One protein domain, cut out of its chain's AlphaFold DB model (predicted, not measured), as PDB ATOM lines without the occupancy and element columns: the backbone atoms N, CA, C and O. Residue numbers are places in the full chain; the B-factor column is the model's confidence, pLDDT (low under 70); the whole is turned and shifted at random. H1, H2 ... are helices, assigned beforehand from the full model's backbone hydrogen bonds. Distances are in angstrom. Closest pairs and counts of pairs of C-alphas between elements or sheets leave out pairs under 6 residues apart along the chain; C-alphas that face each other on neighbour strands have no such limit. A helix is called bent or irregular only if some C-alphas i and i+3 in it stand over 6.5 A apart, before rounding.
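This is residues 45 to 106 of the 271 residues of the protein "Peptidase_C39_2 domain-containing protein" of Tissierellia bacterium S5-A11 (UniProt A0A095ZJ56). Four short helices make a small cluster in which each helix folds back on the one before: H2 and H3 sit in the middle, with H1 packed on them at one side and H4 at the other. The helices are splayed rather than neatly side by side, and the stretches at residues 45 to 48 and 99 to 106 lie toward opposite ends of the longest axis. The printed part has 62 residues, with four named helices in the order H1, H2, H3, H4 and no named strand; its class is all helix. It is compact, with a radius of gyration of the C-alphas of 10.4 A, and its C-alphas span 32 by 23 by 19 A.

Begin with H1, residues 49 to 59, which together with H4, residues 88 to 98, is the longest helix at 11 residues. H1 touches H3, residues 78 to 86, where the C-alphas of Tyr 52 and Ala 85 are the closest at 5.3 A; they run the same way at a shallow tilt of 33 degrees, only just short of steep. H1 also touches H2, residues 64 to 71, with the C-alphas of Leu 56 and Ala 66 closest at 5.4 A; this is a helical hairpin, opposite ways at a steep tilt of 39 degrees. H2 and H3, the hub helices with three touching partners each, form a helical hairpin too: the closest C-alphas, those of Ala 66 and Ala 84, are 7.4 A apart, and the shallow tilt of 32 degrees is only just short of steep. Go on to H4, which touches H3 in a third helical hairpin, with the C-alphas of Ala 84 and Arg 91 closest at 4.9 A and a shallow tilt of 34.8 degrees, only just short of steep. H4 touches H2 as well, the C-alphas of Asp 65 and Arg 91 closest at 6.2 A, the same way at a steep tilt of 51 degrees. H1 and H4 are apart. In H1, H2 and H3 every O i to N i+4 pair is within hydrogen-bond range; in H4 it is 5 of 7.

Find C-alpha 49 at (-16.066, 42.467, 33.515); from there H1 runs 15.8 A to C-alpha 59. H2 begins at C-alpha 64 and measures 10.7 A, and H3 begins at C-alpha 78, at (-20.854, 38.903, 32.858), and measures 11.9 A. H4 runs 15.7 A to C-alpha 98 at (-20.673, 28.362, 24.415); it is irregular, with C-alphas 89 and 92 standing 7.1 A apart.

Look at Ala 45 and Ser 103 for the two C-alphas farthest apart, 32.7 A. The printed part has no cut; the links H1 to H2 and H3 to H4 are tight, the link H2 to H3 is short, and no link is long. The mean pLDDT of the printed part is 93.8, and residues 45 to 46 are under 70.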
ATOM      1  N   ALA A  45     -13.988  42.734  45.772       50.84
ATOM      2  CA  ALA A  45     -13.193  43.712  45.025       50.84
ATOM      3  C   ALA A  45     -13.210  43.500  43.496       50.84
ATOM      4  O   ALA A  45     -12.654  44.322  42.779       50.84
ATOM      5  N   LEU A  46     -13.834  42.422  42.999       59.38
ATOM      6  CA  LEU A  46     -13.663  41.931  41.623       59.38
ATOM      7  C   LEU A  46     -14.913  42.100  40.732       59.38
ATOM      8  O   LEU A  46     -15.066  41.360  39.771       59.38
ATOM      9  N   ASP A  47     -15.858  42.997  41.041       70.38
ATOM     10  CA  ASP A  47     -17.148  43.079  40.314       70.38
ATOM     11  C   ASP A  47     -17.097  43.921  39.030       70.38
ATOM     12  O   ASP A  47     -17.917  44.810  38.813       70.38
ATOM     13  N   GLN A  48     -16.098  43.671  38.184       84.44
ATOM     14  CA  GLN A  48     -15.952  44.318  36.882       84.44
ATOM     15  C   GLN A  48     -15.622  43.276  35.817       84.44
ATOM     16  O   GLN A  48     -14.766  42.415  36.020       84.44
ATOM     17  N   ARG A  49     -16.276  43.377  34.652       91.06
ATOM     18  CA  ARG A  49     -16.066  42.467  33.515       91.06
ATOM     19  C   ARG A  49     -14.588  42.346  33.144       91.06
ATOM     20  O   ARG A  49     -14.095  41.237  32.976       91.06
ATOM     21  N   GLU A  50     -13.882  43.475  33.076       92.25
ATOM     22  CA  GLU A  50     -12.450  43.530  32.759       92.25
ATOM     23  C   GLU A  50     -11.606  42.702  33.738       92.25
ATOM     24  O   GLU A  50     -10.694  41.995  33.322       92.25
ATOM     25  N   THR A  51     -11.963  42.685  35.024       91.19
ATOM     26  CA  THR A  51     -11.290  41.840  36.015       91.19
ATOM     27  C   THR A  51     -11.423  40.356  35.678       91.19
ATOM     28  O   THR A  51     -10.437  39.626  35.742       91.19
ATOM     29  N   TYR A  52     -12.612  39.896  35.279       93.06
ATOM     30  CA  TYR A  52     -12.821  38.495  34.891       93.06
ATOM     31  C   TYR A  52     -12.076  38.138  33.609       93.06
ATOM     32  O   TYR A  52     -11.488  37.061  33.522       93.06
ATOM     33  N   VAL A  53     -12.075  39.051  32.634       95.25
ATOM     34  CA  VAL A  53     -11.319  38.896  31.387       95.25
ATOM     35  C   VAL A  53      -9.828  38.744  31.675       95.25
ATOM     36  O   VAL A  53      -9.218  37.806  31.168       95.25
ATOM     37  N   ASN A  54      -9.260  39.617  32.509       94.69
ATOM     38  CA  ASN A  54      -7.838  39.594  32.842       94.69
ATOM     39  C   ASN A  54      -7.456  38.304  33.578       94.69
ATOM     40  O   ASN A  54      -6.476  37.670  33.208       94.69
ATOM     41  N   LEU A  55      -8.275  37.849  34.537       94.12
ATOM     42  CA  LEU A  55      -8.049  36.571  35.226       94.12
ATOM     43  C   LEU A  55      -8.036  35.381  34.254       94.12
ATOM     44  O   LEU A  55      -7.182  34.504  34.355       94.12
ATOM     45  N   LEU A  56      -8.965  35.342  33.296       96.19
ATOM     46  CA  LEU A  56      -8.994  34.284  32.282       96.19
ATOM     47  C   LEU A  56      -7.785  34.366  31.341       96.19
ATOM     48  O   LEU A  56      -7.211  33.334  31.005       96.19
ATOM     49  N   GLN A  57      -7.371  35.576  30.959       97.00
ATOM     50  CA  GLN A  57      -6.194  35.801  30.121       97.00
ATOM     51  C   GLN A  57      -4.896  35.355  30.802       97.00
ATOM     52  O   GLN A  57      -4.041  34.742  30.168       97.00
ATOM     53  N   GLU A  58      -4.738  35.663  32.089       95.75
ATOM     54  CA  GLU A  58      -3.568  35.267  32.877       95.75
ATOM     55  C   GLU A  58      -3.445  33.738  32.957       95.75
ATOM     56  O   GLU A  58      -2.346  33.185  32.854       95.75
ATOM     57  N   GLU A  59      -4.574  33.039  33.084       95.75
ATOM     58  CA  GLU A  59      -4.600  31.582  33.208       95.75
ATOM     59  C   GLU A  59      -4.594  30.829  31.873       95.75
ATOM     60  O   GLU A  59      -4.253  29.645  31.853       95.75
ATOM     61  N   ALA A  60      -4.901  31.495  30.759       95.88
ATOM     62  CA  ALA A  60      -4.991  30.901  29.426       95.88
ATOM     63  C   ALA A  60      -3.760  30.077  29.012       95.88
ATOM     64  O   ALA A  60      -3.878  29.047  28.352       95.88
ATOM     65  N   SER A  61      -2.563  30.500  29.430       94.75
ATOM     66  CA  SER A  61      -1.320  29.787  29.104       94.75
ATOM     67  C   SER A  61      -1.191  28.412  29.773       94.75
ATOM     68  O   SER A  61      -0.391  27.595  29.320       94.75
ATOM     69  N   GLN A  62      -1.948  28.159  30.846       96.00
ATOM     70  CA  GLN A  62      -1.871  26.938  31.658       96.00
ATOM     71  C   GLN A  62      -3.181  26.146  31.691       96.00
ATOM     72  O   GLN A  62      -3.175  24.978  32.074       96.00
ATOM     73  N   ASP A  63      -4.296  26.765  31.305       96.88
ATOM     74  CA  ASP A  63      -5.613  26.144  31.281       96.88
ATOM     75  C   ASP A  63      -6.263  26.321  29.892       96.88
ATOM     76  O   ASP A  63      -6.715  27.421  29.553       96.88
ATOM     77  N   PRO A  64      -6.339  25.244  29.082       97.00
ATOM     78  CA  PRO A  64      -6.967  25.284  27.764       97.00
ATOM     79  C   PRO A  64      -8.435  25.715  27.782       97.00
ATOM     80  O   PRO A  64      -8.902  26.311  26.809       97.00
ATOM     81  N   ASP A  65      -9.172  25.425  28.857       97.88
ATOM     82  CA  ASP A  65     -10.563  25.851  28.977       97.88
ATOM     83  C   ASP A  65     -10.627  27.360  29.244       97.88
ATOM     84  O   ASP A  65     -11.466  28.047  28.659       97.88
ATOM     85  N   ALA A  66      -9.708  27.904  30.051       97.69
ATOM     86  CA  ALA A  66      -9.599  29.350  30.257       97.69
ATOM     87  C   ALA A  66      -9.289  30.097  28.953       97.69
ATOM     88  O   ALA A  66      -9.935  31.106  28.674       97.69
ATOM     89  N   GLU A  67      -8.369  29.581  28.133       98.12
ATOM     90  CA  GLU A  67      -8.031  30.182  26.837       98.12
ATOM     91  C   GLU A  67      -9.234  30.194  25.886       98.12
ATOM     92  O   GLU A  67      -9.591  31.236  25.335       98.12
ATOM     93  N   LYS A  68      -9.929  29.061  25.735       98.00
ATOM     94  CA  LYS A  68     -11.128  28.979  24.883       98.00
ATOM     95  C   LYS A  68     -12.227  29.945  25.322       98.00
ATOM     96  O   LYS A  68     -12.894  30.547  24.479       98.00
ATOM     97  N   ILE A  69     -12.425  30.089  26.633       98.12
ATOM     98  CA  ILE A  69     -13.396  31.028  27.203       98.12
ATOM     99  C   ILE A  69     -12.936  32.472  26.961       98.12
ATOM    100  O   ILE A  69     -13.740  33.301  26.539       98.12
ATOM    101  N   TYR A  70     -11.653  32.784  27.167       97.81
ATOM    102  CA  TYR A  70     -11.086  34.112  26.925       97.81
ATOM    103  C   TYR A  70     -11.223  34.554  25.459       97.81
ATOM    104  O   TYR A  70     -11.581  35.706  25.184       97.81
ATOM    105  N   GLN A  71     -10.992  33.643  24.511       97.75
ATOM    106  CA  GLN A  71     -11.164  33.897  23.075       97.75
ATOM    107  C   GLN A  71     -12.615  34.243  22.713       97.75
ATOM    108  O   GLN A  71     -12.850  35.053  21.820       97.75
ATOM    109  N   GLN A  72     -13.585  33.685  23.441       97.25
ATOM    110  CA  GLN A  72     -15.020  33.862  23.196       97.25
ATOM    111  C   GLN A  72     -15.705  34.803  24.194       97.25
ATOM    112  O   GLN A  72     -16.927  34.920  24.196       97.25
ATOM    113  N   LYS A  73     -14.945  35.514  25.035       95.81
ATOM    114  CA  LYS A  73     -15.473  36.345  26.130       95.81
ATOM    115  C   LYS A  73     -16.597  37.301  25.717       95.81
ATOM    116  O   LYS A  73     -17.517  37.513  26.502       95.81
ATOM    117  N   GLU A  74     -16.561  37.846  24.499       95.62
ATOM    118  CA  GLU A  74     -17.523  38.848  24.017       95.62
ATOM    119  C   GLU A  74     -18.961  38.333  23.916       95.62
ATOM    120  O   GLU A  74     -19.895  39.120  24.040       95.62
ATOM    121  N   VAL A  75     -19.160  37.021  23.758       94.44
ATOM    122  CA  VAL A  75     -20.507  36.427  23.690       94.44
ATOM    123  C   VAL A  75     -21.052  36.037  25.067       94.44
ATOM    124  O   VAL A  75     -22.234  35.720  25.197       94.44
ATOM    125  N   LEU A  76     -20.212  36.060  26.109       93.25
ATOM    126  CA  LEU A  76     -20.598  35.650  27.455       93.25
ATOM    127  C   LEU A  76     -21.227  36.801  28.252       93.25
ATOM    128  O   LEU A  76     -20.601  37.856  28.414       93.25
ATOM    129  N   PRO A  77     -22.397  36.566  28.875       93.31
ATOM    130  CA  PRO A  77     -22.894  37.412  29.951       93.31
ATOM    131  C   PRO A  77     -21.893  37.491  31.110       93.31
ATOM    132  O   PRO A  77     -21.259  36.493  31.466       93.31
ATOM    133  N   ASP A  78     -21.822  38.645  31.778       92.50
ATOM    134  CA  ASP A  78     -20.854  38.903  32.858       92.50
ATOM    135  C   ASP A  78     -20.891  37.860  33.981       92.50
ATOM    136  O   ASP A  78     -19.851  37.476  34.507       92.50
ATOM    137  N   LYS A  79     -22.077  37.344  34.331       92.25
ATOM    138  CA  LYS A  79     -22.221  36.316  35.375       92.25
ATOM    139  C   LYS A  79     -21.589  34.974  34.988       92.25
ATOM    140  O   LYS A  79     -21.060  34.298  35.864       92.25
ATOM    141  N   LEU A  80     -21.626  34.592  33.709       95.69
ATOM    142  CA  LEU A  80     -20.967  33.371  33.228       95.69
ATOM    143  C   LEU A  80     -19.460  33.572  33.086       95.69
ATOM    144  O   LEU A  80     -18.689  32.681  33.437       95.69
ATOM    145  N   LEU A  81     -19.040  34.762  32.657       95.00
ATOM    146  CA  LEU A  81     -17.626  35.119  32.621       95.00
ATOM    147  C   LEU A  81     -17.010  35.098  34.028       95.00
ATOM    148  O   LEU A  81     -15.961  34.497  34.240       95.00
ATOM    149  N   LYS A  82     -17.713  35.675  35.009       94.00
ATOM    150  CA  LYS A  82     -17.358  35.602  36.427       94.00
ATOM    151  C   LYS A  82     -17.247  34.165  36.919       94.00
ATOM    152  O   LYS A  82     -16.272  33.836  37.586       94.00
ATOM    153  N   LEU A  83     -18.243  33.328  36.612       95.06
ATOM    154  CA  LEU A  83     -18.250  31.925  37.021       95.06
ATOM    155  C   LEU A  83     -16.986  31.212  36.515       95.06
ATOM    156  O   LEU A  83     -16.264  30.628  37.314       95.06
ATOM    157  N   ALA A  84     -16.660  31.345  35.225       96.38
ATOM    158  CA  ALA A  84     -15.449  30.755  34.649       96.38
ATOM    159  C   ALA A  84     -14.138  31.324  35.221       96.38
ATOM    160  O   ALA A  84     -13.146  30.599  35.345       96.38
ATOM    161  N   ALA A  85     -14.109  32.623  35.526       94.38
ATOM    162  CA  ALA A  85     -12.924  33.290  36.053       94.38
ATOM    163  C   ALA A  85     -12.640  32.893  37.509       94.38
ATOM    164  O   ALA A  85     -11.492  32.651  37.870       94.38
ATOM    165  N   CYS A  86     -13.677  32.813  38.347       91.12
ATOM    166  CA  CYS A  86     -13.531  32.562  39.780       91.12
ATOM    167  C   CYS A  86     -13.543  31.070  40.147       91.12
ATOM    168  O   CYS A  86     -12.969  30.693  41.173       91.12
ATOM    169  N   GLU A  87     -14.171  30.221  39.330       93.38
ATOM    170  CA  GLU A  87     -14.410  28.806  39.633       93.38
ATOM    171  C   GLU A  87     -13.940  27.929  38.467       93.38
ATOM    172  O   GLU A  87     -14.661  27.683  37.497       93.38
ATOM    173  N   LYS A  88     -12.694  27.442  38.554       94.75
ATOM    174  CA  LYS A  88     -12.060  26.652  37.483       94.75
ATOM    175  C   LYS A  88     -12.848  25.384  37.177       94.75
ATOM    176  O   LYS A  88     -13.010  25.006  36.022       94.75
ATOM    177  N   GLU A  89     -13.396  24.759  38.214       95.56
ATOM    178  CA  GLU A  89     -14.223  23.562  38.109       95.56
ATOM    179  C   GLU A  89     -15.508  23.776  37.292       95.56
ATOM    180  O   GLU A  89     -16.044  22.797  36.769       95.56
ATOM    181  N   ALA A  90     -15.964  25.027  37.138       97.31
ATOM    182  CA  ALA A  90     -17.140  25.404  36.360       97.31
ATOM    183  C   ALA A  90     -16.820  25.768  34.896       97.31
ATOM    184  O   ALA A  90     -17.738  25.975  34.100       97.31
ATOM    185  N   ARG A  91     -15.545  25.824  34.486       98.00
ATOM    186  CA  ARG A  91     -15.169  26.130  33.090       98.00
ATOM    187  C   ARG A  91     -15.774  25.162  32.069       98.00
ATOM    188  O   ARG A  91     -16.324  25.657  31.086       98.00
ATOM    189  N   PRO A  92     -15.821  23.835  32.309       98.31
ATOM    190  CA  PRO A  92     -16.507  22.920  31.398       98.31
ATOM    191  C   PRO A  92     -18.005  23.220  31.243       98.31
ATOM    192  O   PRO A  92     -18.564  23.004  30.172       98.31
ATOM    193  N   PHE A  93     -18.656  23.773  32.275       98.56
ATOM    194  CA  PHE A  93     -20.042  24.235  32.170       98.56
ATOM    195  C   PHE A  93     -20.171  25.451  31.249       98.56
ATOM    196  O   PHE A  93     -21.048  25.483  30.384       98.56
ATOM    197  N   VAL A  94     -19.278  26.435  31.387       98.44
ATOM    198  CA  VAL A  94     -19.278  27.636  30.536       98.44
ATOM    199  C   VAL A  94     -18.917  27.296  29.088       98.44
ATOM    200  O   VAL A  94     -19.536  27.829  28.172       98.44
ATOM    201  N   LEU A  95     -18.004  26.351  28.856       98.38
ATOM    202  CA  LEU A  95     -17.763  25.808  27.517       98.38
ATOM    203  C   LEU A  95     -18.989  25.079  26.966       98.38
ATOM    204  O   LEU A  95     -19.357  25.299  25.819       98.38
ATOM    205  N   GLY A  96     -19.671  24.276  27.785       98.00
ATOM    206  CA  GLY A  96     -20.926  23.638  27.388       98.00
ATOM    207  C   GLY A  96     -22.015  24.645  27.004       98.00
ATOM    208  O   GLY A  96     -22.792  24.367  26.099       98.00
ATOM    209  N   PHE A  97     -22.034  25.827  27.629       96.94
ATOM    210  CA  PHE A  97     -22.905  26.936  27.228       96.94
ATOM    211  C   PHE A  97     -22.500  27.531  25.870       96.94
ATOM    212  O   PHE A  97     -23.358  27.769  25.028       96.94
ATOM    213  N   LEU A  98     -21.203  27.772  25.653       96.81
ATOM    214  CA  LEU A  98     -20.673  28.362  24.415       96.81
ATOM    215  C   LEU A  98     -20.823  27.444  23.196       96.81
ATOM    216  O   LEU A  98     -21.092  27.916  22.096       96.81
ATOM    217  N   GLU A  99     -20.625  26.143  23.393       96.19
ATOM    218  CA  GLU A  99     -20.585  25.135  22.328       96.19
ATOM    219  C   GLU A  99     -21.931  24.421  22.115       96.19
ATOM    220  O   GLU A  99     -21.986  23.466  21.343       96.19
ATOM    221  N   ASP A 100     -22.993  24.833  22.822       94.31
ATOM    222  CA  ASP A 100     -24.280  24.117  22.892       94.31
ATOM    223  C   ASP A 100     -24.094  22.616  23.197       94.31
ATOM    224  O   ASP A 100     -24.655  21.713  22.572       94.31
ATOM    225  N   LYS A 101     -23.219  22.334  24.171       97.00
ATOM    226  CA  LYS A 101     -22.803  20.982  24.551       97.00
ATOM    227  C   LYS A 101     -22.864  20.773  26.070       97.00
ATOM    228  O   LYS A 101     -21.822  20.631  26.719       97.00
ATOM    229  N   PRO A 102     -24.073  20.665  26.659       94.75
ATOM    230  CA  PRO A 102     -24.264  20.515  28.108       94.75
ATOM    231  C   PRO A 102     -23.522  19.330  28.737       94.75
ATOM    232  O   PRO A 102     -23.216  19.341  29.926       94.75
ATOM    233  N   SER A 103     -23.192  18.301  27.951       96.44
ATOM    234  CA  SER A 103     -22.454  17.125  28.423       96.44
ATOM    235  C   SER A 103     -21.021  17.423  28.880       96.44
ATOM    236  O   SER A 103     -20.419  16.558  29.512       96.44
ATOM    237  N   LEU A 104     -20.455  18.588  28.530       96.94
ATOM    238  CA  LEU A 104     -19.144  19.029  29.024       96.94
ATOM    239  C   LEU A 104     -19.181  19.387  30.513       96.94
ATOM    240  O   LEU A 104     -18.185  19.212  31.214       96.94
ATOM    241  N   ALA A 105     -20.324  19.871  31.002       97.06
ATOM    242  CA  ALA A 105     -20.501  20.210  32.402       97.06
ATOM    243  C   ALA A 105     -20.435  18.964  33.294       97.06
ATOM    244  O   ALA A 105     -20.896  17.874  32.939       97.06
ATOM    245  N   LYS A 106     -19.888  19.160  34.492       97.25
ATOM    246  CA  LYS A 106     -19.833  18.143  35.541       97.25
ATOM    247  C   LYS A 106     -21.165  18.039  36.281       97.25
ATOM    248  O   LYS A 106     -22.021  18.922  36.210       97.25
TER     249      LYS A 106